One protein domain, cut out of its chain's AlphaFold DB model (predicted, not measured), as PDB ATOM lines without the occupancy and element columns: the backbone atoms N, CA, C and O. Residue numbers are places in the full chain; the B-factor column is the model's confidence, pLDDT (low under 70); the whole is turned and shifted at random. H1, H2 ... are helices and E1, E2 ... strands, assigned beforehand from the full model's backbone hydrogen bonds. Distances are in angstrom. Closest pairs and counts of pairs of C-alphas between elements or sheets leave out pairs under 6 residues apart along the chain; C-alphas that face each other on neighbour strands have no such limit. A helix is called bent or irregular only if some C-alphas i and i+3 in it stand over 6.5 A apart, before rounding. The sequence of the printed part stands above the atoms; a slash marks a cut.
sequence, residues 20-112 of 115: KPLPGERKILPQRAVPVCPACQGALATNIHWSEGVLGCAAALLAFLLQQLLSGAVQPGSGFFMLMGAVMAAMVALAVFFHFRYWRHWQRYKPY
ATOM      1  N   LYS A  20     383.203 498.501 865.794       83.62
ATOM      2  CA  LYS A  20     384.348 498.359 864.888       83.62
ATOM      3  C   LYS A  20     385.580 497.892 865.659       83.62
ATOM      4  O   LYS A  20     385.731 498.279 866.822       83.62
ATOM      5  N   PRO A  21     386.458 497.085 865.041       82.81
ATOM      6  CA  PRO A  21     387.745 496.753 865.638       82.81
ATOM      7  C   PRO A  21     388.559 498.029 865.876       82.81
ATOM      8  O   PRO A  21     388.446 499.010 865.130       82.81
ATOM      9  N   LEU A  22     389.372 498.017 866.926       80.62
ATOM     10  CA  LEU A  22     390.337 499.078 867.194       80.62
ATOM     11  C   LEU A  22     391.416 499.154 866.093       80.62
ATOM     12  O   LEU A  22     391.702 498.141 865.446       80.62
ATOM     13  N   PRO A  23     392.031 500.331 865.853       76.44
ATOM     14  CA  PRO A  23     393.159 500.439 864.931       76.44
ATOM     15  C   PRO A  23     394.277 499.468 865.334       76.44
ATOM     16  O   PRO A  23     394.703 499.466 866.485       76.44
ATOM     17  N   GLY A  24     394.731 498.633 864.397       79.56
ATOM     18  CA  GLY A  24     395.744 497.599 864.649       79.56
ATOM     19  C   GLY A  24     395.188 496.225 865.038       79.56
ATOM     20  O   GLY A  24     395.953 495.266 865.112       79.56
ATOM     21  N   GLU A  25     393.872 496.085 865.226       82.50
ATOM     22  CA  GLU A  25     393.253 494.789 865.497       82.50
ATOM     23  C   GLU A  25     392.773 494.055 864.242       82.50
ATOM     24  O   GLU A  25     392.486 494.633 863.189       82.50
ATOM     25  N   ARG A  26     392.646 492.731 864.370       80.12
ATOM     26  CA  ARG A  26     392.070 491.873 863.334       80.12
ATOM     27  C   ARG A  26     390.587 492.188 863.117       80.12
ATOM     28  O   ARG A  26     389.832 492.406 864.059       80.12
ATOM     29  N   LYS A  27     390.156 492.143 861.854       77.25
ATOM     30  CA  LYS A  27     388.764 492.421 861.457       77.25
ATOM     31  C   LYS A  27     387.765 491.378 861.975       77.25
ATOM     32  O   LYS A  27     386.602 491.705 862.177       77.25
ATOM     33  N   ILE A  28     388.214 490.138 862.176       78.31
ATOM     34  CA  ILE A  28     387.393 489.002 862.608       78.31
ATOM     35  C   ILE A  28     387.796 488.628 864.039       78.31
ATOM     36  O   ILE A  28     388.974 488.385 864.296       78.31
ATOM     37  N   LEU A  29     386.825 488.592 864.960       77.94
ATOM     38  CA  LEU A  29     387.032 488.366 866.401       77.94
ATOM     39  C   LEU A  29     388.124 489.271 867.025       77.94
ATOM     40  O   LEU A  29     389.095 488.752 867.592       77.94
ATOM     41  N   PRO A  30     388.009 490.609 866.914       81.75
ATOM     42  CA  PRO A  30     388.923 491.531 867.590       81.75
ATOM     43  C   PRO A  30     388.947 491.278 869.104       81.75
ATOM     44  O   PRO A  30     387.933 490.905 869.695       81.75
ATOM     45  N   GLN A  31     390.105 491.478 869.731       81.38
ATOM     46  CA  GLN A  31     390.222 491.445 871.192       81.38
ATOM     47  C   GLN A  31     389.540 492.659 871.834       81.38
ATOM     48  O   GLN A  31     389.054 492.573 872.961       81.38
ATOM     49  N   ARG A  32     389.485 493.785 871.120       81.00
ATOM     50  CA  ARG A  32     388.851 495.029 871.533       81.00
ATOM     51  C   ARG A  32     388.092 495.635 870.356       81.00
ATOM     52  O   ARG A  32     388.639 495.960 869.301       81.00
ATOM     53  N   ALA A  33     386.805 495.856 870.577       84.31
ATOM     54  CA  ALA A  33     385.947 496.585 869.659       84.31
ATOM     55  C   ALA A  33     385.428 497.850 870.339       84.31
ATOM     56  O   ALA A  33     385.142 497.851 871.537       84.31
ATOM     57  N   VAL A  34     385.293 498.925 869.566       86.88
ATOM     58  CA  VAL A  34     384.712 500.181 870.039       86.88
ATOM     59  C   VAL A  34     383.297 500.343 869.493       86.88
ATOM     60  O   VAL A  34     383.062 500.063 868.311       86.88
ATOM     61  N   PRO A  35     382.346 500.801 870.320       86.75
ATOM     62  CA  PRO A  35     381.018 501.152 869.842       86.75
ATOM     63  C   PRO A  35     381.103 502.323 868.847       86.75
ATOM     64  O   PRO A  35     381.813 503.296 869.089       86.75
ATOM     65  N   VAL A  36     380.372 502.262 867.734       88.69
ATOM     66  CA  VAL A  36     380.193 503.353 866.767       88.69
ATOM     67  C   VAL A  36     378.730 503.746 866.581       88.69
ATOM     68  O   VAL A  36     377.829 502.908 866.561       88.69
ATOM     69  N   CYS A  37     378.491 505.042 866.395       88.50
ATOM     70  CA  CYS A  37     377.163 505.564 866.096       88.50
ATOM     71  C   CYS A  37     376.612 504.945 864.793       88.50
ATOM     72  O   CYS A  37     377.270 505.065 863.762       88.50
ATOM     73  N   PRO A  38     375.394 504.378 864.776       87.69
ATOM     74  CA  PRO A  38     374.820 503.797 863.561       87.69
ATOM     75  C   PRO A  38     374.544 504.837 862.462       87.69
ATOM     76  O   PRO A  38     374.515 504.480 861.289       87.69
ATOM     77  N   ALA A  39     374.358 506.115 862.819       89.19
ATOM     78  CA  ALA A  39     374.058 507.181 861.862       89.19
ATOM     79  C   ALA A  39     375.316 507.773 861.207       89.19
ATOM     80  O   ALA A  39     375.370 507.905 859.992       89.19
ATOM     81  N   CYS A  40     376.330 508.133 862.002       88.94
ATOM     82  CA  CYS A  40     377.526 508.822 861.499       88.94
ATOM     83  C   CYS A  40     378.812 507.987 861.569       88.94
ATOM     84  O   CYS A  40     379.879 508.497 861.243       88.94
ATOM     85  N   GLN A  41     378.747 506.743 862.057       88.25
ATOM     86  CA  GLN A  41     379.892 505.827 862.217       88.25
ATOM     87  C   GLN A  41     381.035 506.364 863.112       88.25
ATOM     88  O   GLN A  41     382.137 505.807 863.160       88.25
ATOM     89  N   GLY A  42     380.769 507.430 863.877       87.94
ATOM     90  CA  GLY A  42     381.706 508.013 864.838       87.94
ATOM     91  C   GLY A  42     381.955 507.074 866.019       87.94
ATOM     92  O   GLY A  42     381.009 506.491 866.547       87.94
ATOM     93  N   ALA A  43     383.218 506.920 866.424       89.44
ATOM     94  CA  ALA A  43     383.622 506.043 867.524       89.44
ATOM     95  C   ALA A  43     383.281 506.648 868.887       89.44
ATOM     96  O   ALA A  43     383.609 507.797 869.172       89.44
ATOM     97  N   LEU A  44     382.643 505.862 869.740       89.56
ATOM     98  CA  LEU A  44     382.098 506.291 871.017       89.56
ATOM     99  C   LEU A  44     382.851 505.618 872.162       89.56
ATOM    100  O   LEU A  44     383.232 504.452 872.087       89.56
ATOM    101  N   ALA A  45     383.012 506.350 873.254       89.50
ATOM    102  CA  ALA A  45     383.384 505.813 874.551       89.50
ATOM    103  C   ALA A  45     382.261 506.089 875.554       89.50
ATOM    104  O   ALA A  45     381.531 507.081 875.446       89.50
ATOM    105  N   THR A  46     382.124 505.219 876.551       88.44
ATOM    106  CA  THR A  46     381.225 505.459 877.678       88.44
ATOM    107  C   THR A  46     381.802 506.553 878.574       88.44
ATOM    108  O   THR A  46     382.990 506.576 878.901       88.44
ATOM    109  N   ASN A  47     380.950 507.494 878.959       90.81
ATOM    110  CA  ASN A  47     381.274 508.557 879.894       90.81
ATOM    111  C   ASN A  47     380.577 508.270 881.228       90.81
ATOM    112  O   ASN A  47     379.454 508.718 881.469       90.81
ATOM    113  N   ILE A  48     381.223 507.446 882.051       89.50
ATOM    114  CA  ILE A  48     380.691 507.001 883.343       89.50
ATOM    115  C   ILE A  48     380.818 508.146 884.349       89.50
ATOM    116  O   ILE A  48     381.906 508.692 884.539       89.50
ATOM    117  N   HIS A  49     379.713 508.512 884.997       91.19
ATOM    118  CA  HIS A  49     379.738 509.499 886.073       91.19
ATOM    119  C   HIS A  49     380.184 508.845 887.391       91.19
ATOM    120  O   HIS A  49     379.763 507.733 887.702       91.19
ATOM    121  N   TRP A  50     380.978 509.539 888.216       91.19
ATOM    122  CA  TRP A  50     381.493 509.000 889.492       91.19
ATOM    123  C   TRP A  50     380.381 508.501 890.432       91.19
ATOM    124  O   TRP A  50     380.557 507.514 891.146       91.19
ATOM    125  N   SER A  51     379.208 509.141 890.395       91.00
ATOM    126  CA  SER A  51     378.065 508.751 891.229       91.00
ATOM    127  C   SER A  51     377.423 507.419 890.817       91.00
ATOM    128  O   SER A  51     376.719 506.816 891.622       91.00
ATOM    129  N   GLU A  52     377.677 506.926 889.598       89.62
ATOM    130  CA  GLU A  52     377.312 505.556 889.213       89.62
ATOM    131  C   GLU A  52     378.117 504.536 890.023       89.62
ATOM    132  O   GLU A  52     377.560 503.534 890.463       89.62
ATOM    133  N   GLY A  53     379.394 504.825 890.298       89.31
ATOM    134  CA  GLY A  53     380.222 504.011 891.188       89.31
ATOM    135  C   GLY A  53     379.689 504.003 892.623       89.31
ATOM    136  O   GLY A  53     379.590 502.943 893.231       89.31
ATOM    137  N   VAL A  54     379.256 505.160 893.136       89.50
ATOM    138  CA  VAL A  54     378.662 505.273 894.484       89.50
ATOM    139  C   VAL A  54     377.392 504.429 894.617       89.50
ATOM    140  O   VAL A  54     377.247 503.681 895.584       89.50
ATOM    141  N   LEU A  55     376.488 504.502 893.636       89.38
ATOM    142  CA  LEU A  55     375.290 503.658 893.620       89.38
ATOM    143  C   LEU A  55     375.626 502.177 893.432       89.38
ATOM    144  O   LEU A  55     374.969 501.334 894.038       89.38
ATOM    145  N   GLY A  56     376.667 501.861 892.657       89.75
ATOM    146  CA  GLY A  56     377.202 500.507 892.532       89.75
ATOM    147  C   GLY A  56     377.668 499.936 893.875       89.75
ATOM    148  O   GLY A  56     377.305 498.813 894.215       89.75
ATOM    149  N   CYS A  57     378.389 500.719 894.682       90.88
ATOM    150  CA  CYS A  57     378.803 500.312 896.028       90.88
ATOM    151  C   CYS A  57     377.605 500.071 896.957       90.88
ATOM    152  O   CYS A  57     377.579 499.079 897.685       90.88
ATOM    153  N   ALA A  58     376.595 500.943 896.916       88.38
ATOM    154  CA  ALA A  58     375.391 500.771 897.725       88.38
ATOM    155  C   ALA A  58     374.592 499.520 897.304       88.38
ATOM    156  O   ALA A  58     374.144 498.756 898.157       88.38
ATOM    157  N   ALA A  59     374.492 499.257 895.998       90.75
ATOM    158  CA  ALA A  59     373.886 498.037 895.470       90.75
ATOM    159  C   ALA A  59     374.666 496.775 895.875       90.75
ATOM    160  O   ALA A  59     374.053 495.767 896.218       90.75
ATOM    161  N   ALA A  60     376.000 496.832 895.893       93.31
ATOM    162  CA  ALA A  60     376.836 495.732 896.367       93.31
ATOM    163  C   ALA A  60     376.629 495.454 897.865       93.31
ATOM    164  O   ALA A  60     376.529 494.294 898.259       93.31
ATOM    165  N   LEU A  61     376.499 496.499 898.692       91.88
ATOM    166  CA  LEU A  61     376.167 496.355 900.112       91.88
ATOM    167  C   LEU A  61     374.795 495.694 900.298       91.88
ATOM    168  O   LEU A  61     374.668 494.758 901.085       91.88
ATOM    169  N   LEU A  62     373.782 496.135 899.548       91.69
ATOM    170  CA  LEU A  62     372.451 495.531 899.593       91.69
ATOM    171  C   LEU A  62     372.485 494.055 899.169       91.69
ATOM    172  O   LEU A  62     371.893 493.211 899.838       91.69
ATOM    173  N   ALA A  63     373.209 493.730 898.095       92.94
ATOM    174  CA  ALA A  63     373.385 492.356 897.634       92.94
ATOM    175  C   ALA A  63     374.093 491.482 898.680       92.94
ATOM    176  O   ALA A  63     373.683 490.347 898.911       92.94
ATOM    177  N   PHE A  64     375.110 492.018 899.358       91.62
ATOM    178  CA  PHE A  64     375.786 491.326 900.452       91.62
ATOM    179  C   PHE A  64     374.832 491.032 901.616       91.62
ATOM    180  O   PHE A  64     374.787 489.903 902.096       91.62
ATOM    181  N   LEU A  65     374.033 492.012 902.044       89.50
ATOM    182  CA  LEU A  65     373.056 491.808 903.115       89.50
ATOM    183  C   LEU A  65     371.988 490.775 902.718       89.50
ATOM    184  O   LEU A  65     371.672 489.890 903.511       89.50
ATOM    185  N   LEU A  66     371.482 490.821 901.480       90.62
ATOM    186  CA  LEU A  66     370.576 489.795 900.950       90.62
ATOM    187  C   LEU A  66     371.219 488.404 900.974       90.62
ATOM    188  O   LEU A  66     370.574 487.441 901.376       90.62
ATOM    189  N   GLN A  67     372.494 488.297 900.603       91.94
ATOM    190  CA  GLN A  67     373.214 487.026 900.624       91.94
ATOM    191  C   GLN A  67     373.338 486.454 902.043       91.94
ATOM    192  O   GLN A  67     373.189 485.248 902.209       91.94
ATOM    193  N   GLN A  68     373.569 487.289 903.064       87.75
ATOM    194  CA  GLN A  68     373.611 486.847 904.471       87.75
ATOM    195  C   GLN A  68     372.256 486.324 904.964       87.75
ATOM    196  O   GLN A  68     372.202 485.384 905.757       87.75
ATOM    197  N   LEU A  69     371.163 486.923 904.483       86.19
ATOM    198  CA  LEU A  69     369.808 486.468 904.784       86.19
ATOM    199  C   LEU A  69     369.512 485.121 904.109       86.19
ATOM    200  O   LEU A  69     368.978 484.215 904.743       86.19
ATOM    201  N   LEU A  70     369.875 484.983 902.831       88.56
ATOM    202  CA  LEU A  70     369.625 483.777 902.034       88.56
ATOM    203  C   LEU A  70     370.505 482.593 902.445       88.56
ATOM    204  O   LEU A  70     370.072 481.449 902.341       88.56
ATOM    205  N   SER A  71     371.728 482.846 902.913       88.69
ATOM    206  CA  SER A  71     372.643 481.796 903.371       88.69
ATOM    207  C   SER A  71     372.249 481.198 904.723       88.69
ATOM    208  O   SER A  71     372.807 480.176 905.116       88.69
ATOM    209  N   GLY A  72     371.336 481.844 905.460       79.56
ATOM    210  CA  GLY A  72     371.005 481.474 906.836       79.56
ATOM    211  C   GLY A  72     372.162 481.680 907.821       79.56
ATOM    212  O   GLY A  72     372.067 481.243 908.965       79.56
ATOM    213  N   ALA A  73     373.246 482.347 907.401       76.88
ATOM    214  CA  ALA A  73     374.415 482.609 908.241       76.88
ATOM    215  C   ALA A  73     374.094 483.554 909.410       76.88
ATOM    216  O   ALA A  73     374.788 483.548 910.426       76.88
ATOM    217  N   VAL A  74     373.040 484.362 909.271       75.75
ATOM    218  CA  VAL A  74     372.580 485.316 910.279       75.75
ATOM    219  C   VAL A  74     371.109 485.049 910.580       75.75
ATOM    220  O   VAL A  74     370.286 485.026 909.669       75.75
ATOM    221  N   GLN A  75     370.761 484.889 911.860       81.88
ATOM    222  CA  GLN A  75     369.369 484.921 912.316       81.88
ATOM    223  C   GLN A  75     368.865 486.374 912.231       81.88
ATOM    224  O   GLN A  75     369.363 487.230 912.971       81.88
ATOM    225  N   PRO A  76     367.929 486.703 911.324       80.25
ATOM    226  CA  PRO A  76     367.550 488.088 911.090       80.25
ATOM    227  C   PRO A  76     366.676 488.611 912.237       80.25
ATOM    228  O   PRO A  76     365.505 488.260 912.367       80.25
ATOM    229  N   GLY A  77     367.250 489.473 913.074       87.44
ATOM    230  CA  GLY A  77     366.511 490.240 914.079       87.44
ATOM    231  C   GLY A  77     365.863 491.505 913.501       87.44
ATOM    232  O   GLY A  77     366.154 491.920 912.377       87.44
ATOM    233  N   SER A  78     365.036 492.191 914.295       86.12
ATOM    234  CA  SER A  78     364.397 493.462 913.901       86.12
ATOM    235  C   SER A  78     365.405 494.531 913.450       86.12
ATOM    236  O   SER A  78     365.146 495.258 912.493       86.12
ATOM    237  N   GLY A  79     366.585 494.585 914.079       87.44
ATOM    238  CA  GLY A  79     367.673 495.487 913.690       87.44
ATOM    239  C   GLY A  79     368.229 495.223 912.286       87.44
ATOM    240  O   GLY A  79     368.577 496.166 911.579       87.44
ATOM    241  N   PHE A  80     368.244 493.964 911.837       88.62
ATOM    242  CA  PHE A  80     368.685 493.604 910.488       88.62
ATOM    243  C   PHE A  80     367.705 494.117 909.425       88.62
ATOM    244  O   PHE A  80     368.116 494.731 908.441       88.62
ATOM    245  N   PHE A  81     366.399 493.937 909.649       88.56
ATOM    246  CA  PHE A  81     365.371 494.463 908.748       88.56
ATOM    247  C   PHE A  81     365.340 495.995 908.730       88.56
ATOM    248  O   PHE A  81     365.192 496.583 907.660       88.56
ATOM    249  N   MET A  82     365.543 496.648 909.882       91.56
ATOM    250  CA  MET A  82     365.694 498.106 909.945       91.56
ATOM    251  C   MET A  82     366.902 498.589 909.136       91.56
ATOM    252  O   MET A  82     366.767 499.533 908.360       91.56
ATOM    253  N   LEU A  83     368.054 497.922 909.258       89.56
ATOM    254  CA  LEU A  83     369.249 498.244 908.475       89.56
ATOM    255  C   LEU A  83     368.998 498.073 906.972       89.56
ATOM    256  O   LEU A  83     369.304 498.973 906.195       89.56
ATOM    257  N   MET A  84     368.401 496.954 906.561       89.25
ATOM    258  CA  MET A  84     368.037 496.701 905.163       89.25
ATOM    259  C   MET A  84     367.105 497.778 904.609       89.25
ATOM    260  O   MET A  84     367.359 498.330 903.538       89.25
ATOM    261  N   GLY A  85     366.055 498.120 905.360       91.25
ATOM    262  CA  GLY A  85     365.136 499.197 905.005       91.25
ATOM    263  C   GLY A  85     365.843 500.546 904.874       91.25
ATOM    264  O   GLY A  85     365.631 501.253 903.890       91.25
ATOM    265  N   ALA A  86     366.736 500.876 905.811       92.38
ATOM    266  CA  ALA A  86     367.518 502.109 905.781       92.38
ATOM    267  C   ALA A  86     368.456 502.174 904.566       92.38
ATOM    268  O   ALA A  86     368.517 503.205 903.898       92.38
ATOM    269  N   VAL A  87     369.138 501.072 904.231       91.06
ATOM    270  CA  VAL A  87     370.002 500.979 903.044       91.06
ATOM    271  C   VAL A  87     369.184 501.171 901.767       91.06
ATOM    272  O   VAL A  87     369.565 501.981 900.922       91.06
ATOM    273  N   MET A  88     368.033 500.502 901.637       92.94
ATOM    274  CA  MET A  88     367.154 500.681 900.476       92.94
ATOM    275  C   MET A  88     366.645 502.121 900.357       92.94
ATOM    276  O   MET A  88     366.709 502.709 899.278       92.94
ATOM    277  N   ALA A  89     366.179 502.717 901.458       94.44
ATOM    278  CA  ALA A  89     365.692 504.094 901.468       94.44
ATOM    279  C   ALA A  89     366.796 505.088 901.073       94.44
ATOM    280  O   ALA A  89     366.575 505.957 900.227       94.44
ATOM    281  N   ALA A  90     368.004 504.923 901.620       91.88
ATOM    282  CA  ALA A  90     369.160 505.743 901.274       91.88
ATOM    283  C   ALA A  90     369.549 505.591 899.796       91.88
ATOM    284  O   ALA A  90     369.810 506.589 899.127       91.88
ATOM    285  N   MET A  91     369.535 504.368 899.255       92.56
ATOM    286  CA  MET A  91     369.799 504.121 897.835       92.56
ATOM    287  C   MET A  91     368.806 504.844 896.929       92.56
ATOM    288  O   MET A  91     369.220 505.501 895.973       92.56
ATOM    289  N   VAL A  92     367.508 504.754 897.229       93.88
ATOM    290  CA  VAL A  92     366.463 505.436 896.456       93.88
ATOM    291  C   VAL A  92     366.648 506.950 896.533       93.88
ATOM    292  O   VAL A  92     366.648 507.615 895.499       93.88
ATOM    293  N   ALA A  93     366.884 507.496 897.729       94.75
ATOM    294  CA  ALA A  93     367.120 508.924 897.915       94.75
ATOM    295  C   ALA A  93     368.351 509.415 897.135       94.75
ATOM    296  O   ALA A  93     368.275 510.427 896.436       94.75
ATOM    297  N   LEU A  94     369.466 508.678 897.189       93.06
ATOM    298  CA  LEU A  94     370.680 508.989 896.431       93.06
ATOM    299  C   LEU A  94     370.450 508.895 894.922       93.06
ATOM    300  O   LEU A  94     370.894 509.772 894.186       93.06
ATOM    301  N   ALA A  95     369.736 507.873 894.447       92.31
ATOM    302  CA  ALA A  95     369.420 507.716 893.031       92.31
ATOM    303  C   ALA A  95     368.566 508.880 892.514       92.31
ATOM    304  O   ALA A  95     368.878 509.454 891.472       92.31
ATOM    305  N   VAL A  96     367.538 509.277 893.268       94.81
ATOM    306  CA  VAL A  96     366.696 510.441 892.966       94.81
ATOM    307  C   VAL A  96     367.536 511.718 892.955       94.81
ATOM    308  O   VAL A  96     367.509 512.465 891.974       94.81
ATOM    309  N   PHE A  97     368.340 511.947 893.996       94.56
ATOM    310  CA  PHE A  97     369.216 513.111 894.086       94.56
ATOM    311  C   PHE A  97     370.179 513.185 892.897       94.56
ATOM    312  O   PHE A  97     370.210 514.194 892.191       94.56
ATOM    313  N   PHE A  98     370.921 512.111 892.614       94.00
ATOM    314  CA  PHE A  98     371.861 512.077 891.498       94.00
ATOM    315  C   PHE A  98     371.161 512.214 890.148       94.00
ATOM    316  O   PHE A  98     371.697 512.881 889.257       94.00
ATOM    317  N   HIS A  99     369.958 511.651 890.007       92.62
ATOM    318  CA  HIS A  99     369.165 511.779 888.796       92.62
ATOM    319  C   HIS A  99     368.881 513.245 888.469       92.62
ATOM    320  O   HIS A  99     369.244 513.727 887.392       92.62
ATOM    321  N   PHE A 100     368.266 513.961 889.411       93.75
ATOM    322  CA  PHE A 100     367.864 515.350 889.210       93.75
ATOM    323  C   PHE A 100     369.052 516.309 889.198       93.75
ATOM    324  O   PHE A 100     369.064 517.250 888.406       93.75
ATOM    325  N   ARG A 101     370.065 516.067 890.034       92.62
ATOM    326  CA  ARG A 101     371.193 516.988 890.205       92.62
ATOM    327  C   ARG A 101     372.246 516.884 889.105       92.62
ATOM    328  O   ARG A 101     372.859 517.903 888.779       92.62
ATOM    329  N   TYR A 102     372.480 515.683 888.571       90.19
ATOM    330  CA  TYR A 102     373.584 515.419 887.643       90.19
ATOM    331  C   TYR A 102     373.126 514.673 886.390       90.19
ATOM    332  O   TYR A 102     373.318 515.143 885.266       90.19
ATOM    333  N   TRP A 103     372.496 513.509 886.549       91.12
ATOM    334  CA  TRP A 103     372.299 512.590 885.432       91.12
ATOM    335  C   TRP A 103     371.328 513.101 884.383       91.12
ATOM    336  O   TRP A 103     371.446 512.703 883.228       91.12
ATOM    337  N   ARG A 104     370.368 513.964 884.725       90.12
ATOM    338  CA  ARG A 104     369.425 514.535 883.750       90.12
ATOM    339  C   ARG A 104     370.140 515.237 882.592       90.12
ATOM    340  O   ARG A 104     369.701 515.119 881.451       90.12
ATOM    341  N   HIS A 105     371.255 515.903 882.877       89.69
ATOM    342  CA  HIS A 105     372.014 516.681 881.894       89.69
ATOM    343  C   HIS A 105     373.316 516.004 881.453       89.69
ATOM    344  O   HIS A 105     373.917 516.431 880.471       89.69
ATOM    345  N   TRP A 106     373.728 514.939 882.144       91.31
ATOM    346  CA  TRP A 106     374.942 514.196 881.829       91.31
ATOM    347  C   TRP A 106     374.848 513.471 880.483       91.31
ATOM    348  O   TRP A 106     373.870 512.762 880.214       91.31
ATOM    349  N   GLN A 107     375.888 513.624 879.663       91.25
ATOM    350  CA  GLN A 107     376.045 512.913 878.396       91.25
ATOM    351  C   GLN A 107     376.658 511.536 878.639       91.25
ATOM    352  O   GLN A 107     377.770 511.433 879.159       91.25
ATOM    353  N   ARG A 108     375.942 510.477 878.242       90.75
ATOM    354  CA  ARG A 108     376.381 509.086 878.433       90.75
ATOM    355  C   ARG A 108     377.561 508.704 877.541       90.75
ATOM    356  O   ARG A 108     378.333 507.814 877.904       90.75
ATOM    357  N   TYR A 109     377.701 509.359 876.395       90.38
ATOM    358  CA  TYR A 109     378.734 509.062 875.410       90.38
ATOM    359  C   TYR A 109     379.685 510.243 875.243       90.38
ATOM    360  O   TYR A 109     379.274 511.400 875.296       90.38
ATOM    361  N   LYS A 110     380.961 509.935 875.008       91.06
ATOM    362  CA  LYS A 110     382.000 510.893 874.619       91.06
ATOM    363  C   LYS A 110     382.744 510.389 873.376       91.06
ATOM    364  O   LYS A 110     382.705 509.182 873.116       91.06
ATOM    365  N   PRO A 111     383.401 511.271 872.605       90.50
ATOM    366  CA  PRO A 111     384.303 510.863 871.532       90.50
ATOM    367  C   PRO A 111     385.321 509.829 872.020       90.50
ATOM    368  O   PRO A 111     385.896 509.983 873.101       90.50
ATOM    369  N   TYR A 112     385.528 508.767 871.244       87.50
ATOM    370  CA  TYR A 112     386.587 507.807 871.529       87.50
ATOM    371  C   TYR A 112     387.947 508.432 871.204       87.50
ATOM    372  O   TYR A 112     388.167 508.887 870.082       87.50
TER     373      TYR A 112
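What this domain is: This is residues 20 to 112 of the 115 residues of an uncharacterized protein of Acidovorax sp. NB1 (UniProt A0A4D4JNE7). The model is a long helical hairpin, H1 and H2 side by side, with a small, loosely built head beyond the ends where H1 begins and H2 finishes. The head holds a short ribbon of two strands, E2 beside E3, and, farther out, E1 with the looping stretch of residues 20 to 32. The printed part has 93 residues, with named elements in the order E1, E2, H1, H2, E3; the one sheet, E2 - E3, is antiparallel, and the class is mostly helix. The whole is extended, with a radius of gyration of the C-alphas of 20.1 A, and flat, spanning 57 by 33 by 18 A.

How they stand to each other: The sheet pairs E2, residues 44 to 46, with E3, residues 109 to 111, as antiparallel neighbours at 133 degrees between their directions. The C-alphas of 46 and 109 face each other at 4.9 A; N 45 and O 110, and N 110 and O 45, are within hydrogen-bond range, each at 2.9 A. E1, residues 33 to 36, pairs with no named strand, but residues 20 to 21 form a short antiparallel pairing with its residues 33 to 34. The closest C-alphas of E1 and E2 are those of Pro 35 and Leu 44, 5.4 A apart. A tight link joins E2 to H1, residues 50 to 70, and another joins H2, residues 78 to 103, to E3. H1 and H2 form a helical hairpin: they touch, closest at the C-alphas of Ala 58 and Met 91, 6.5 A apart, and run opposite ways at a shallow tilt of 20 degrees. In both helices every O i to N i+4 pair is within hydrogen-bond range. E1 is apart from H1, H2 and E3; E2 is apart from H2, and H1 from E3.

Where its parts are: E2 measures 6.8 A from first to last C-alpha, E3 7.0 A and E1 9.3 A. E1 begins at C-alpha 33, (385.947, 496.585, 869.659). H1 is 30.6 A long and starts at C-alpha 50, (381.493, 509.000, 889.492). H2, the longest helix, measures 35.2 A; it is neither bent nor irregular, but only just: C-alphas 100 and 103 are 6.4 A apart. E3 ends at C-alpha 111, (384.303, 510.863, 871.532).

The domain as a whole: The two C-alphas farthest apart, those of Gly 24 and Ser 78, are 58.5 A apart, while the C-alphas of Lys 20 and Tyr 112, first and last printed, are 11.8 A apart. The printed part has no cut, and no link is long; E1 to E2 and H1 to H2 are short links. The mean pLDDT of the printed part is 88.3, and no printed residue is under 70.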